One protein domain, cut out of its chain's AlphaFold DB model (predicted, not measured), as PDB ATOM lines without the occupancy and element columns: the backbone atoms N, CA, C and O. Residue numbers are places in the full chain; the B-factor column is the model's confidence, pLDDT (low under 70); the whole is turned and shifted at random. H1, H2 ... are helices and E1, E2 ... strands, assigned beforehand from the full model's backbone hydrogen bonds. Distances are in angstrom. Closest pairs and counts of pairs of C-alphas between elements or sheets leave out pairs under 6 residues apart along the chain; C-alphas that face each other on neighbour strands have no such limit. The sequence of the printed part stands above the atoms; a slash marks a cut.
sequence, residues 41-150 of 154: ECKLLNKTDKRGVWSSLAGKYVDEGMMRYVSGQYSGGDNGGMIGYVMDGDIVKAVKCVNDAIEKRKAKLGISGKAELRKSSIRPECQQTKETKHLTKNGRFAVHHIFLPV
ATOM      1  N   GLU A  41      16.566  38.352 -36.640       95.50
ATOM      2  CA  GLU A  41      17.381  37.733 -35.597       95.50
ATOM      3  C   GLU A  41      17.896  36.368 -36.062       95.50
ATOM      4  O   GLU A  41      17.223  35.621 -36.779       95.50
ATOM      5  N   CYS A  42      19.103  36.026 -35.643       96.69
ATOM      6  CA  CYS A  42      19.843  34.858 -36.078       96.69
ATOM      7  C   CYS A  42      20.191  33.985 -34.874       96.69
ATOM      8  O   CYS A  42      20.737  34.434 -33.867       96.69
ATOM      9  N   LYS A  43      19.922  32.682 -34.969       97.56
ATOM     10  CA  LYS A  43      20.277  31.727 -33.911       97.56
ATOM     11  C   LYS A  43      20.822  30.437 -34.503       97.56
ATOM     12  O   LYS A  43      20.407  29.987 -35.568       97.56
ATOM     13  N   LEU A  44      21.754  29.823 -33.780       97.62
ATOM     14  CA  LEU A  44      22.229  28.480 -34.093       97.62
ATOM     15  C   LEU A  44      21.169  27.453 -33.686       97.62
ATOM     16  O   LEU A  44      20.541  27.592 -32.636       97.62
ATOM     17  N   LEU A  45      21.029  26.403 -34.484       98.38
ATOM     18  CA  LEU A  45      20.184  25.241 -34.234       98.38
ATOM     19  C   LEU A  45      20.998  23.963 -34.432       98.38
ATOM     20  O   LEU A  45      21.932  23.934 -35.231       98.38
ATOM     21  N   ASN A  46      20.632  22.909 -33.705       97.06
ATOM     22  CA  ASN A  46      21.261  21.587 -33.791       97.06
ATOM     23  C   ASN A  46      22.800  21.618 -33.673       97.06
ATOM     24  O   ASN A  46      23.525  21.014 -34.458       97.06
ATOM     25  N   LYS A  47      23.315  22.364 -32.696       96.00
ATOM     26  CA  LYS A  47      24.754  22.540 -32.495       96.00
ATOM     27  C   LYS A  47      25.338  21.363 -31.720       96.00
ATOM     28  O   LYS A  47      24.852  21.045 -30.637       96.00
ATOM     29  N   THR A  48      26.444  20.823 -32.211       95.06
ATOM     30  CA  THR A  48      27.336  19.958 -31.432       95.06
ATOM     31  C   THR A  48      28.482  20.799 -30.878       95.06
ATOM     32  O   THR A  48      29.094  21.585 -31.604       95.06
ATOM     33  N   ASP A  49      28.733  20.713 -29.573       92.44
ATOM     34  CA  ASP A  49      29.834  21.440 -28.946       92.44
ATOM     35  C   ASP A  49      31.198  20.756 -29.173       92.44
ATOM     36  O   ASP A  49      31.300  19.677 -29.757       92.44
ATOM     37  N   LYS A  50      32.277  21.382 -28.686       92.12
ATOM     38  CA  LYS A  50      33.647  20.852 -28.825       92.12
ATOM     39  C   LYS A  50      33.863  19.506 -28.112       92.12
ATOM     40  O   LYS A  50      34.881  18.869 -28.348       92.12
ATOM     41  N   ARG A  51      32.951  19.101 -27.221       94.19
ATOM     42  CA  ARG A  51      32.984  17.830 -26.481       94.19
ATOM     43  C   ARG A  51      32.112  16.758 -27.144       94.19
ATOM     44  O   ARG A  51      32.006  15.662 -26.606       94.19
ATOM     45  N   GLY A  52      31.488  17.060 -28.284       93.25
ATOM     46  CA  GLY A  52      30.601  16.137 -28.989       93.25
ATOM     47  C   GLY A  52      29.168  16.115 -28.448       93.25
ATOM     48  O   GLY A  52      28.379  15.273 -28.870       93.25
ATOM     49  N   VAL A  53      28.798  17.022 -27.538       96.19
ATOM     50  CA  VAL A  53      27.442  17.065 -26.978       96.19
ATOM     51  C   VAL A  53      26.527  17.846 -27.914       96.19
ATOM     52  O   VAL A  53      26.743  19.031 -28.179       96.19
ATOM     53  N   TRP A  54      25.482  17.183 -28.410       96.56
ATOM     54  CA  TRP A  54      24.480  17.792 -29.283       96.56
ATOM     55  C   TRP A  54      23.422  18.569 -28.488       96.56
ATOM     56  O   TRP A  54      22.965  18.143 -27.427       96.56
ATOM     57  N   SER A  55      22.990  19.709 -29.022       97.00
ATOM     58  CA  SER A  55      21.919  20.545 -28.479       97.00
ATOM     59  C   SER A  55      21.076  21.149 -29.597       97.00
ATOM     60  O   SER A  55      21.598  21.823 -30.483       97.00
ATOM     61  N   SER A  56      19.750  21.002 -29.522       98.06
ATOM     62  CA  SER A  56      18.845  21.585 -30.526       98.06
ATOM     63  C   SER A  56      18.886  23.113 -30.557       98.06
ATOM     64  O   SER A  56      18.659  23.703 -31.606       98.06
ATOM     65  N   LEU A  57      19.133  23.755 -29.406       98.44
ATOM     66  CA  LEU A  57      19.057  25.210 -29.186       98.44
ATOM     67  C   LEU A  57      17.700  25.856 -29.540       98.44
ATOM     68  O   LEU A  57      17.541  27.070 -29.421       98.44
ATOM     69  N   ALA A  58      16.683  25.050 -29.848       98.31
ATOM     70  CA  ALA A  58      15.339  25.499 -30.199       98.31
ATOM     71  C   ALA A  58      14.668  26.331 -29.093       98.31
ATOM     72  O   ALA A  58      13.932  27.266 -29.382       98.31
ATOM     73  N   GLY A  59      14.950  26.037 -27.818       98.00
ATOM     74  CA  GLY A  59      14.468  26.861 -26.705       98.00
ATOM     75  C   GLY A  59      14.971  28.304 -26.793       98.00
ATOM     76  O   GLY A  59      14.167  29.225 -26.727       98.00
ATOM     77  N   LYS A  60      16.274  28.493 -27.047       97.88
ATOM     78  CA  LYS A  60      16.882  29.824 -27.212       97.88
ATOM     79  C   LYS A  60      16.383  30.537 -28.462       97.88
ATOM     80  O   LYS A  60      16.160  31.740 -28.424       97.88
ATOM     81  N   TYR A  61      16.172  29.793 -29.547       98.31
ATOM     82  CA  TYR A  61      15.568  30.327 -30.768       98.31
ATOM     83  C   TYR A  61      14.231  31.025 -30.478       98.31
ATOM     84  O   TYR A  61      13.972  32.119 -30.977       98.31
ATOM     85  N   VAL A  62      13.407  30.424 -29.616       97.75
ATOM     86  CA  VAL A  62      12.119  30.999 -29.220       97.75
ATOM     87  C   VAL A  62      12.279  32.076 -28.142       97.75
ATOM     88  O   VAL A  62      11.824  33.200 -28.337       97.75
ATOM     89  N   ASP A  63      12.928  31.755 -27.020       96.38
ATOM     90  CA  ASP A  63      12.999  32.622 -25.833       96.38
ATOM     91  C   ASP A  63      13.816  33.896 -26.059       96.38
ATOM     92  O   ASP A  63      13.477  34.944 -25.518       96.38
ATOM     93  N   GLU A  64      14.892  33.816 -26.842       94.62
ATOM     94  CA  GLU A  64      15.822  34.931 -27.039       94.62
ATOM     95  C   GLU A  64      15.721  35.567 -28.429       94.62
ATOM     96  O   GLU A  64      16.253  36.658 -28.614       94.62
ATOM     97  N   GLY A  65      15.092  34.881 -29.392       94.81
ATOM     98  CA  GLY A  65      14.868  35.362 -30.759       94.81
ATOM     99  C   GLY A  65      13.418  35.790 -30.973       94.81
ATOM    100  O   GLY A  65      13.107  36.976 -30.962       94.81
ATOM    101  N   MET A  66      12.497  34.825 -31.085       95.88
ATOM    102  CA  MET A  66      11.081  35.110 -31.386       95.88
ATOM    103  C   MET A  66      10.417  36.067 -30.380       95.88
ATOM    104  O   MET A  66       9.651  36.947 -30.773       95.88
ATOM    105  N   MET A  67      10.720  35.937 -29.084       93.50
ATOM    106  CA  MET A  67      10.149  36.807 -28.044       93.50
ATOM    107  C   MET A  67      10.532  38.287 -28.190       93.50
ATOM    108  O   MET A  67       9.812  39.145 -27.675       93.50
ATOM    109  N   ARG A  68      11.617  38.616 -28.906       90.38
ATOM    110  CA  ARG A  68      12.003  40.009 -29.191       90.38
ATOM    111  C   ARG A  68      10.956  40.726 -30.044       90.38
ATOM    112  O   ARG A  68      10.675  41.901 -29.829       90.38
ATOM    113  N   TYR A  69      10.300  40.002 -30.945       90.88
ATOM    114  CA  TYR A  69       9.196  40.535 -31.739       90.88
ATOM    115  C   TYR A  69       7.912  40.644 -30.920       90.88
ATOM    116  O   TYR A  69       7.263  41.685 -30.909       90.88
ATOM    117  N   VAL A  70       7.575  39.596 -30.162       85.25
ATOM    118  CA  VAL A  70       6.323  39.545 -29.385       85.25
ATOM    119  C   VAL A  70       6.290  40.601 -28.273       85.25
ATOM    120  O   VAL A  70       5.241  41.179 -27.998       85.25
ATOM    121  N   SER A  71       7.440  40.895 -27.659       82.62
ATOM    122  CA  SER A  71       7.573  41.973 -26.667       82.62
ATOM    123  C   SER A  71       7.539  43.386 -27.276       82.62
ATOM    124  O   SER A  71       7.428  44.367 -26.534       82.62
ATOM    125  N   GLY A  72       7.588  43.501 -28.608       78.00
ATOM    126  CA  GLY A  72       7.651  44.769 -29.334       78.00
ATOM    127  C   GLY A  72       9.034  45.423 -29.314       78.00
ATOM    128  O   GLY A  72       9.124  46.623 -29.533       78.00
ATOM    129  N   GLN A  73      10.103  44.672 -29.015       72.38
ATOM    130  CA  GLN A  73      11.469  45.209 -29.032       72.38
ATOM    131  C   GLN A  73      11.965  45.435 -30.463       72.38
ATOM    132  O   GLN A  73      12.643  46.418 -30.718       72.38
ATOM    133  N   TYR A  74      11.608  44.568 -31.413       72.69
ATOM    134  CA  TYR A  74      12.079  44.661 -32.806       72.69
ATOM    135  C   TYR A  74      10.949  44.834 -33.826       72.69
ATOM    136  O   TYR A  74      11.032  44.321 -34.941       72.69
ATOM    137  N   SER A  75       9.863  45.511 -33.448       71.12
ATOM    138  CA  SER A  75       8.718  45.747 -34.331       71.12
ATOM    139  C   SER A  75       8.810  47.116 -35.014       71.12
ATOM    140  O   SER A  75       8.328  48.097 -34.457       71.12
ATOM    141  N   GLY A  76       9.389  47.159 -36.217       75.94
ATOM    142  CA  GLY A  76       9.302  48.300 -37.145       75.94
ATOM    143  C   GLY A  76       8.119  48.194 -38.122       75.94
ATOM    144  O   GLY A  76       8.172  48.693 -39.239       75.94
ATOM    145  N   GLY A  77       7.091  47.426 -37.751       84.75
ATOM    146  CA  GLY A  77       5.955  47.036 -38.586       84.75
ATOM    147  C   GLY A  77       5.320  45.741 -38.073       84.75
ATOM    148  O   GLY A  77       5.587  45.316 -36.946       84.75
ATOM    149  N   ASP A  78       4.529  45.074 -38.916       90.50
ATOM    150  CA  ASP A  78       3.778  43.859 -38.544       90.50
ATOM    151  C   ASP A  78       4.531  42.548 -38.842       90.50
ATOM    152  O   ASP A  78       3.969  41.453 -38.739       90.50
ATOM    153  N   ASN A  79       5.795  42.638 -39.266       92.81
ATOM    154  CA  ASN A  79       6.586  41.493 -39.705       92.81
ATOM    155  C   ASN A  79       8.026  41.542 -39.180       92.81
ATOM    156  O   ASN A  79       8.621  42.609 -39.055       92.81
ATOM    157  N   GLY A  80       8.607  40.367 -38.941       94.75
ATOM    158  CA  GLY A  80      10.015  40.198 -38.579       94.75
ATOM    159  C   GLY A  80      10.585  38.885 -39.110       94.75
ATOM    160  O   GLY A  80       9.844  38.024 -39.588       94.75
ATOM    161  N   GLY A  81      11.906  38.731 -39.048       96.19
ATOM    162  CA  GLY A  81      12.620  37.580 -39.600       96.19
ATOM    163  C   GLY A  81      13.372  36.771 -38.548       96.19
ATOM    164  O   GLY A  81      13.967  37.322 -37.636       96.19
ATOM    165  N   MET A  82      13.413  35.454 -38.695       98.00
ATOM    166  CA  MET A  82      14.306  34.599 -37.922       98.00
ATOM    167  C   MET A  82      15.114  33.699 -38.853       98.00
ATOM    168  O   MET A  82      14.540  32.890 -39.584       98.00
ATOM    169  N   ILE A  83      16.441  33.754 -38.770       98.25
ATOM    170  CA  ILE A  83      17.334  32.817 -39.460       98.25
ATOM    171  C   ILE A  83      17.868  31.802 -38.447       98.25
ATOM    172  O   ILE A  83      18.548  32.132 -37.478       98.25
ATOM    173  N   GLY A  84      17.538  30.533 -38.666       98.25
ATOM    174  CA  GLY A  84      18.079  29.404 -37.923       98.25
ATOM    175  C   GLY A  84      19.202  28.745 -38.705       98.25
ATOM    176  O   GLY A  84      18.921  28.058 -39.683       98.25
ATOM    177  N   TYR A  85      20.450  28.913 -38.272       98.00
ATOM    178  CA  TYR A  85      21.585  28.180 -38.838       98.00
ATOM    179  C   TYR A  85      21.573  26.750 -38.300       98.00
ATOM    180  O   TYR A  85      21.901  26.520 -37.134       98.00
ATOM    181  N   VAL A  86      21.152  25.796 -39.126       97.88
ATOM    182  CA  VAL A  86      21.021  24.384 -38.756       97.88
ATOM    183  C   VAL A  86      22.365  23.700 -38.956       97.88
ATOM    184  O   VAL A  86      22.740  23.357 -40.076       97.88
ATOM    185  N   MET A  87      23.103  23.552 -37.858       97.12
ATOM    186  CA  MET A  87      24.532  23.225 -37.875       97.12
ATOM    187  C   MET A  87      24.848  21.800 -38.337       97.12
ATOM    188  O   MET A  87      25.957  21.561 -38.795       97.12
ATOM    189  N   ASP A  88      23.902  20.868 -38.217       94.88
ATOM    190  CA  ASP A  88      24.020  19.494 -38.725       94.88
ATOM    191  C   ASP A  88      23.295  19.288 -40.068       94.88
ATOM    192  O   ASP A  88      23.204  18.166 -40.559       94.88
ATOM    193  N   GLY A  89      22.751  20.359 -40.656       95.88
ATOM    194  CA  GLY A  89      21.985  20.312 -41.903       95.88
ATOM    195  C   GLY A  89      20.601  19.654 -41.799       95.88
ATOM    196  O   GLY A  89      19.840  19.717 -42.765       95.88
ATOM    197  N   ASP A  90      20.221  19.075 -40.653       96.31
ATOM    198  CA  ASP A  90      18.945  18.370 -40.483       96.31
ATOM    199  C   ASP A  90      17.785  19.353 -40.236       96.31
ATOM    200  O   ASP A  90      17.350  19.621 -39.108       96.31
ATOM    201  N   ILE A  91      17.276  19.910 -41.339       97.06
ATOM    202  CA  ILE A  91      16.162  20.867 -41.346       97.06
ATOM    203  C   ILE A  91      14.898  20.272 -40.729       97.06
ATOM    204  O   ILE A  91      14.197  20.962 -39.990       97.06
ATOM    205  N   VAL A  92      14.597  19.001 -41.006       96.75
ATOM    206  CA  VAL A  92      13.366  18.357 -40.528       96.75
ATOM    207  C   VAL A  92      13.379  18.282 -39.004       96.75
ATOM    208  O   VAL A  92      12.415  18.695 -38.351       96.75
ATOM    209  N   LYS A  93      14.496  17.835 -38.422       97.25
ATOM    210  CA  LYS A  93      14.677  17.785 -36.969       97.25
ATOM    211  C   LYS A  93      14.693  19.177 -36.347       97.25
ATOM    212  O   LYS A  93      14.051  19.374 -35.315       97.25
ATOM    213  N   ALA A  94      15.355  20.151 -36.977       98.19
ATOM    214  CA  ALA A  94      15.387  21.530 -36.490       98.19
ATOM    215  C   ALA A  94      13.980  22.149 -36.427       98.19
ATOM    216  O   ALA A  94      13.577  22.658 -35.380       98.19
ATOM    217  N   VAL A  95      13.201  22.038 -37.511       98.00
ATOM    218  CA  VAL A  95      11.809  22.512 -37.572       98.00
ATOM    219  C   VAL A  95      10.971  21.836 -36.494       98.00
ATOM    220  O   VAL A  95      10.258  22.525 -35.767       98.00
ATOM    221  N   LYS A  96      11.086  20.511 -36.332       97.56
ATOM    222  CA  LYS A  96      10.362  19.783 -35.283       97.56
ATOM    223  C   LYS A  96      10.712  20.308 -33.889       97.56
ATOM    224  O   LYS A  96       9.813  20.619 -33.113       97.56
ATOM    225  N   CYS A  97      11.999  20.440 -33.568       98.19
ATOM    226  CA  CYS A  97      12.436  20.922 -32.259       98.19
ATOM    227  C   CYS A  97      11.975  22.359 -31.976       98.19
ATOM    228  O   CYS A  97      11.577  22.652 -30.846       98.19
ATOM    229  N   VAL A  98      12.008  23.250 -32.974       98.44
ATOM    230  CA  VAL A  98      11.494  24.622 -32.832       98.44
ATOM    231  C   VAL A  98       9.977  24.620 -32.665       98.44
ATOM    232  O   VAL A  98       9.475  25.311 -31.785       98.44
ATOM    233  N   ASN A  99       9.249  23.790 -33.411       97.56
ATOM    234  CA  ASN A  99       7.805  23.642 -33.250       97.56
ATOM    235  C   ASN A  99       7.426  23.167 -31.835       97.56
ATOM    236  O   ASN A  99       6.565  23.760 -31.188       97.56
ATOM    237  N   ASP A 100       8.124  22.152 -31.317       97.31
ATOM    238  CA  ASP A 100       7.935  21.652 -29.950       97.31
ATOM    239  C   ASP A 100       8.250  22.742 -28.903       97.31
ATOM    240  O   ASP A 100       7.595  22.837 -27.861       97.31
ATOM    241  N   ALA A 101       9.253  23.589 -29.163       98.00
ATOM    242  CA  ALA A 101       9.600  24.712 -28.296       98.00
ATOM    243  C   ALA A 101       8.554  25.841 -28.333       98.00
ATOM    244  O   ALA A 101       8.293  26.434 -27.282       98.00
ATOM    245  N   ILE A 102       7.963  26.106 -29.503       97.62
ATOM    246  CA  ILE A 102       6.871  27.064 -29.712       97.62
ATOM    247  C   ILE A 102       5.617  26.608 -28.969       97.62
ATOM    248  O   ILE A 102       5.060  27.395 -28.210       97.62
ATOM    249  N   GLU A 103       5.202  25.346 -29.110       96.06
ATOM    250  CA  GLU A 103       3.999  24.832 -28.438       96.06
ATOM    251  C   GLU A 103       4.115  24.961 -26.913       96.06
ATOM    252  O   GLU A 103       3.201  25.463 -26.257       96.06
ATOM    253  N   LYS A 104       5.291  24.651 -26.349       96.19
ATOM    254  CA  LYS A 104       5.583  24.854 -24.916       96.19
ATOM    255  C   LYS A 104       5.490  26.318 -24.464       96.19
ATOM    256  O   LYS A 104       5.374  26.577 -23.269       96.19
ATOM    257  N   ARG A 105       5.576  27.277 -25.390       96.25
ATOM    258  CA  ARG A 105       5.627  28.727 -25.130       96.25
ATOM    259  C   ARG A 105       4.461  29.496 -25.743       96.25
ATOM    260  O   ARG A 105       4.450  30.721 -25.663       96.25
ATOM    261  N   LYS A 106       3.461  28.813 -26.310       95.50
ATOM    262  CA  LYS A 106       2.401  29.430 -27.124       95.50
ATOM    263  C   LYS A 106       1.709  30.619 -26.465       95.50
ATOM    264  O   LYS A 106       1.493  31.633 -27.118       95.50
ATOM    265  N   ALA A 107       1.434  30.518 -25.162       93.75
ATOM    266  CA  ALA A 107       0.775  31.574 -24.403       93.75
ATOM    267  C   ALA A 107       1.646  32.836 -24.329       93.75
ATOM    268  O   ALA A 107       1.165  33.932 -24.588       93.75
ATOM    269  N   LYS A 108       2.949  32.675 -24.059       94.25
ATOM    270  CA  LYS A 108       3.912  33.788 -24.029       94.25
ATOM    271  C   LYS A 108       4.155  34.380 -25.415       94.25
ATOM    272  O   LYS A 108       4.404  35.570 -25.527       94.25
ATOM    273  N   LEU A 109       4.057  33.553 -26.454       95.12
ATOM    274  CA  LEU A 109       4.170  33.972 -27.848       95.12
ATOM    275  C   LEU A 109       2.892  34.629 -28.392       95.12
ATOM    276  O   LEU A 109       2.872  34.995 -29.564       95.12
ATOM    277  N   GLY A 110       1.818  34.735 -27.604       94.44
ATOM    278  CA  GLY A 110       0.554  35.304 -28.072       94.44
ATOM    279  C   GLY A 110      -0.087  34.509 -29.214       94.44
ATOM    280  O   GLY A 110      -0.768  35.085 -30.058       94.44
ATOM    281  N   ILE A 111       0.151  33.196 -29.296       94.12
ATOM    282  CA  ILE A 111      -0.422  32.352 -30.348       94.12
ATOM    283  C   ILE A 111      -1.765  31.799 -29.870       94.12
ATOM    284  O   ILE A 111      -1.831  31.081 -28.871       94.12
ATOM    285  N   SER A 112      -2.836  32.106 -30.604       82.81
ATOM    286  CA  SER A 112      -4.158  31.522 -30.381       82.81
ATOM    287  C   SER A 112      -4.334  30.231 -31.189       82.81
ATOM    288  O   SER A 112      -3.970  30.140 -32.362       82.81
ATOM    289  N   GLY A 113      -4.904  29.204 -30.554       82.38
ATOM    290  CA  GLY A 113      -5.103  27.891 -31.172       82.38
ATOM    291  C   GLY A 113      -3.832  27.035 -31.206       82.38
ATOM    292  O   GLY A 113      -3.068  27.000 -30.241       82.38
ATOM    293  N   LYS A 114      -3.642  26.284 -32.299       83.06
ATOM    294  CA  LYS A 114      -2.496  25.382 -32.477       83.06
ATOM    295  C   LYS A 114      -1.237  26.193 -32.785       83.06
ATOM    296  O   LYS A 114      -1.213  26.914 -33.787       83.06
ATOM    297  N   ALA A 115      -0.204  26.059 -31.954       87.75
ATOM    298  CA  ALA A 115       1.044  26.767 -32.165       87.75
ATOM    299  C   ALA A 115       1.953  25.939 -33.070       87.75
ATOM    300  O   ALA A 115       2.514  24.920 -32.672       87.75
ATOM    301  N   GLU A 116       2.046  26.360 -34.329       88.88
ATOM    302  CA  GLU A 116       2.817  25.629 -35.322       88.88
ATOM    303  C   GLU A 116       3.563  26.548 -36.285       88.88
ATOM    304  O   GLU A 116       3.076  27.616 -36.662       88.88
ATOM    305  N   LEU A 117       4.734  26.084 -36.715       95.69
ATOM    306  CA  LEU A 117       5.445  26.597 -37.877       95.69
ATOM    307  C   LEU A 117       4.665  26.216 -39.138       95.69
ATOM    308  O   LEU A 117       4.729  25.078 -39.611       95.69
ATOM    309  N   ARG A 118       3.927  27.175 -39.694       95.69
ATOM    310  CA  ARG A 118       3.130  26.980 -40.910       95.69
ATOM    311  C   ARG A 118       4.001  27.095 -42.154       95.69
ATOM    312  O   ARG A 118       5.116  27.613 -42.101       95.69
ATOM    313  N   LYS A 119       3.493  26.611 -43.291       96.44
ATOM    314  CA  LYS A 119       4.106  26.891 -44.598       96.44
ATOM    315  C   LYS A 119       4.194  28.406 -44.798       96.44
ATOM    316  O   LYS A 119       3.259  29.121 -44.445       96.44
ATOM    317  N   SER A 120       5.305  28.874 -45.362       96.19
ATOM    318  CA  SER A 120       5.456  30.282 -45.725       96.19
ATOM    319  C   SER A 120       4.386  30.682 -46.743       96.19
ATOM    320  O   SER A 120       4.169  29.977 -47.726       96.19
ATOM    321  N   SER A 121       3.753  31.832 -46.523       94.94
ATOM    322  CA  SER A 121       2.817  32.448 -47.470       94.94
ATOM    323  C   SER A 121       3.509  32.917 -48.761       94.94
ATOM    324  O   SER A 121       2.883  32.946 -49.816       94.94
ATOM    325  N   ILE A 122       4.808  33.228 -48.691       93.94
ATOM    326  CA  ILE A 122       5.622  33.740 -49.807       93.94
ATOM    327  C   ILE A 122       6.263  32.592 -50.602       93.94
ATOM    328  O   ILE A 122       6.344  32.639 -51.826       93.94
ATOM    329  N   ARG A 123       6.740  31.547 -49.910       94.25
ATOM    330  CA  ARG A 123       7.389  30.373 -50.525       94.25
ATOM    331  C   ARG A 123       6.802  29.065 -49.974       94.25
ATOM    332  O   ARG A 123       7.508  28.357 -49.256       94.25
ATOM    333  N   PRO A 124       5.543  28.718 -50.295       93.44
ATOM    334  CA  PRO A 124       4.841  27.582 -49.683       93.44
ATOM    335  C   PRO A 124       5.494  26.220 -49.950       93.44
ATOM    336  O   PRO A 124       5.397  25.321 -49.110       93.44
ATOM    337  N   GLU A 125       6.201  26.089 -51.074       95.31
ATOM    338  CA  GLU A 125       6.892  24.856 -51.475       95.31
ATOM    339  C   GLU A 125       8.317  24.737 -50.908       95.31
ATOM    340  O   GLU A 125       8.942  23.680 -50.989       95.31
ATOM    341  N   CYS A 126       8.859  25.797 -50.301       95.25
ATOM    342  CA  CYS A 126      10.197  25.755 -49.724       95.25
ATOM    343  C   CYS A 126      10.140  25.190 -48.299       95.25
ATOM    344  O   CYS A 126       9.631  25.817 -47.374       95.25
ATOM    345  N   GLN A 127      10.701  23.996 -48.092       93.12
ATOM    346  CA  GLN A 127      10.686  23.349 -46.775       93.12
ATOM    347  C   GLN A 127      11.469  24.124 -45.703       93.12
ATOM    348  O   GLN A 127      11.148  24.009 -44.519       93.12
ATOM    349  N   GLN A 128      12.446  24.927 -46.128       96.94
ATOM    350  CA  GLN A 128      13.296  25.750 -45.271       96.94
ATOM    351  C   GLN A 128      12.603  27.017 -44.774       96.94
ATOM    352  O   GLN A 128      13.104  27.634 -43.840       96.94
ATOM    353  N   THR A 129      11.483  27.427 -45.373       97.75
ATOM    354  CA  THR A 129      10.769  28.629 -44.947       97.75
ATOM    355  C   THR A 129       9.487  28.274 -44.209       97.75
ATOM    356  O   THR A 129       8.721  27.392 -44.611       97.75
ATOM    357  N   LYS A 130       9.248  28.962 -43.094       98.00
ATOM    358  CA  LYS A 130       8.040  28.814 -42.275       98.00
ATOM    359  C   LYS A 130       7.524  30.177 -41.845       98.00
ATOM    360  O   LYS A 130       8.236  31.171 -41.937       98.00
ATOM    361  N   GLU A 131       6.299  30.210 -41.348       97.06
ATOM    362  CA  GLU A 131       5.686  31.411 -40.784       97.06
ATOM    363  C   GLU A 131       5.012  31.071 -39.452       97.06
ATOM    364  O   GLU A 131       4.403  30.005 -39.304       97.06
ATOM    365  N   THR A 132       5.105  31.981 -38.487       96.81
ATOM    366  CA  THR A 132       4.275  31.978 -37.278       96.81
ATOM    367  C   THR A 132       3.542  33.307 -37.150       96.81
ATOM    368  O   THR A 132       3.993  34.334 -37.655       96.81
ATOM    369  N   LYS A 133       2.364  33.281 -36.519       95.12
ATOM    370  CA  LYS A 133       1.511  34.459 -36.322       95.12
ATOM    371  C   LYS A 133       1.224  34.643 -34.844       95.12
ATOM    372  O   LYS A 133       0.830  33.694 -34.169       95.12
ATOM    373  N   HIS A 134       1.383  35.870 -34.383       94.81
ATOM    374  CA  HIS A 134       1.357  36.260 -32.984       94.81
ATOM    375  C   HIS A 134       0.345  37.377 -32.775       94.81
ATOM    376  O   HIS A 134       0.180  38.246 -33.632       94.81
ATOM    377  N   LEU A 135      -0.313  37.376 -31.622       93.12
ATOM    378  CA  LEU A 135      -1.037  38.525 -31.111       93.12
ATOM    379  C   LEU A 135      -0.151  39.231 -30.086       93.12
ATOM    380  O   LEU A 135       0.180  38.674 -29.043       93.12
ATOM    381  N   THR A 136       0.240  40.454 -30.406       90.06
ATOM    382  CA  THR A 136       1.069  41.318 -29.562       90.06
ATOM    383  C   THR A 136       0.230  42.474 -29.020       90.06
ATOM    384  O   THR A 136      -0.912  42.675 -29.439       90.06
ATOM    385  N   LYS A 137       0.810  43.286 -28.129       86.00
ATOM    386  CA  LYS A 137       0.186  44.536 -27.658       86.00
ATOM    387  C   LYS A 137      -0.142  45.520 -28.795       86.00
ATOM    388  O   LYS A 137      -1.087  46.285 -28.666       86.00
ATOM    389  N   ASN A 138       0.609  45.466 -29.899       83.19
ATOM    390  CA  ASN A 138       0.470  46.364 -31.048       83.19
ATOM    391  C   ASN A 138      -0.423  45.771 -32.154       83.19
ATOM    392  O   ASN A 138      -0.599  46.387 -33.196       83.19
ATOM    393  N   GLY A 139      -0.993  44.578 -31.944       89.06
ATOM    394  CA  GLY A 139      -1.804  43.878 -32.937       89.06
ATOM    395  C   GLY A 139      -1.157  42.590 -33.436       89.06
ATOM    396  O   GLY A 139      -0.380  41.938 -32.729       89.06
ATOM    397  N   ARG A 140      -1.547  42.166 -34.642       92.50
ATOM    398  CA  ARG A 140      -1.068  40.916 -35.242       92.50
ATOM    399  C   ARG A 140       0.345  41.100 -35.780       92.50
ATOM    400  O   ARG A 140       0.596  42.050 -36.500       92.50
ATOM    401  N   PHE A 141       1.222  40.148 -35.490       93.50
ATOM    402  CA  PHE A 141       2.602  40.156 -35.957       93.50
ATOM    403  C   PHE A 141       2.961  38.807 -36.579       93.50
ATOM    404  O   PHE A 141       2.618  37.760 -36.022       93.50
ATOM    405  N   ALA A 142       3.653  38.807 -37.715       94.94
ATOM    406  CA  ALA A 142       4.138  37.596 -38.369       94.94
ATOM    407  C   ALA A 142       5.664  37.485 -38.278       94.94
ATOM    408  O   ALA A 142       6.395  38.416 -38.607       94.94
ATOM    409  N   VAL A 143       6.158  36.319 -37.859       96.38
ATOM    410  CA  VAL A 143       7.590  36.005 -37.918       96.38
ATOM    411  C   VAL A 143       7.828  35.048 -39.079       96.38
ATOM    412  O   VAL A 143       7.259  33.954 -39.139       96.38
ATOM    413  N   HIS A 144       8.692  35.467 -40.000       97.56
ATOM    414  CA  HIS A 144       9.143  34.682 -41.143       97.56
ATOM    415  C   HIS A 144      10.418  33.941 -40.768       97.56
ATOM    416  O   HIS A 144      11.423  34.551 -40.419       97.56
ATOM    417  N   HIS A 145      10.395  32.617 -40.847       98.19
ATOM    418  CA  HIS A 145      11.513  31.771 -40.451       98.19
ATOM    419  C   HIS A 145      12.225  31.215 -41.677       98.19
ATOM    420  O   HIS A 145      11.574  30.673 -42.571       98.19
ATOM    421  N   ILE A 146      13.553  31.266 -41.675       98.12
ATOM    422  CA  ILE A 146      14.422  30.604 -42.648       98.12
ATOM    423  C   ILE A 146      15.325  29.638 -41.878       98.12
ATOM    424  O   ILE A 146      16.116  30.054 -41.037       98.12
ATOM    425  N   PHE A 147      15.221  28.346 -42.166       98.19
ATOM    426  CA  PHE A 147      16.108  27.308 -41.650       98.19
ATOM    427  C   PHE A 147      17.212  27.058 -42.681       98.19
ATOM    428  O   PHE A 147      16.995  26.419 -43.714       98.19
ATOM    429  N   LEU A 148      18.391  27.617 -42.421       97.25
ATOM    430  CA  LEU A 148      19.532  27.576 -43.325       97.25
ATOM    431  C   LEU A 148      20.454  26.408 -42.934       97.25
ATOM    432  O   LEU A 148      21.077  26.477 -41.873       97.25
ATOM    433  N   PRO A 149      20.543  25.332 -43.739       96.62
ATOM    434  CA  PRO A 149      21.426  24.215 -43.448       96.62
ATOM    435  C   PRO A 149      22.868  24.670 -43.621       96.62
ATOM    436  O   PRO A 149      23.235  25.224 -44.659       96.62
ATOM    437  N   VAL A 150      23.692  24.421 -42.610       93.94
ATOM    438  CA  VAL A 150      25.136  24.584 -42.729       93.94
ATOM    439  C   VAL A 150      25.673  23.273 -43.275       93.94
ATOM    440  O   VAL A 150      25.869  22.308 -42.545       93.94
TER     441      VAL A 150
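This is residues 41 to 150 of the 154 residues of an uncharacterized protein of marine sediment metagenome (UniProt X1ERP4). A strongly twisted sheet of four strands curls round helix H1, and helix H2 packs on the same face, meeting H1's residues 58 to 62: two layers, helices on one face of a sheet. The loop of residues 46 to 57 reaches one end of the longest axis, and the turn between E3 and E4 lies towards the other. The 110 printed residues, of mixed class, have two named helices and four named strands, E1 H1 E2 H2 E3 E4; the mixed sheet's order is E1 E2 E4 E3. The whole is compact, radius of gyration of the C-alphas 13.4 A, spanning 43 by 28 by 26 A.

Start at edge strand E1, residues 41 to 45, parallel to E2, residues 79 to 86; N 43 and O 83 are 2.9 A apart. Between them H1, residues 58 to 70, completes a strand-helix-strand unit, two parallel strands joined through a helix, with a right-handed crossover. H1 comes closest to E1 at the C-alphas of Lys 43 and Tyr 61, 5.8 A. E4, residues 139 to 149, is parallel to E2, with N 82 and O 144 2.8 A apart. Edge strand E3, residues 129 to 136, forms an antiparallel hairpin with E4; N 134 and O 141 are 2.8 A apart. H2, residues 91 to 103, touches residues 58 to 62 of H1 alone, closest at C-alphas 58 and 98, 4.7 A, at a steep tilt of 59 degrees, the same way. Every O i to N i+4 pair is within hydrogen-bond range in H2, 6 of 9 in H1.

Find C-alpha 41 at (17.381, 37.733, -35.597), where E1 begins. H1 runs 16.7 A, E2 22.4 A, H2 18.2 A and E3 22.2 A. E4 runs 32.2 A to C-alpha 149 at (21.426, 24.215, -43.448).

The farthest C-alphas, Arg 51 and Gly 139, are 43.9 A apart. The printed part has no cut; the links E1 to H1 and H2 to E3 are long. No printed residue is under 70 in pLDDT.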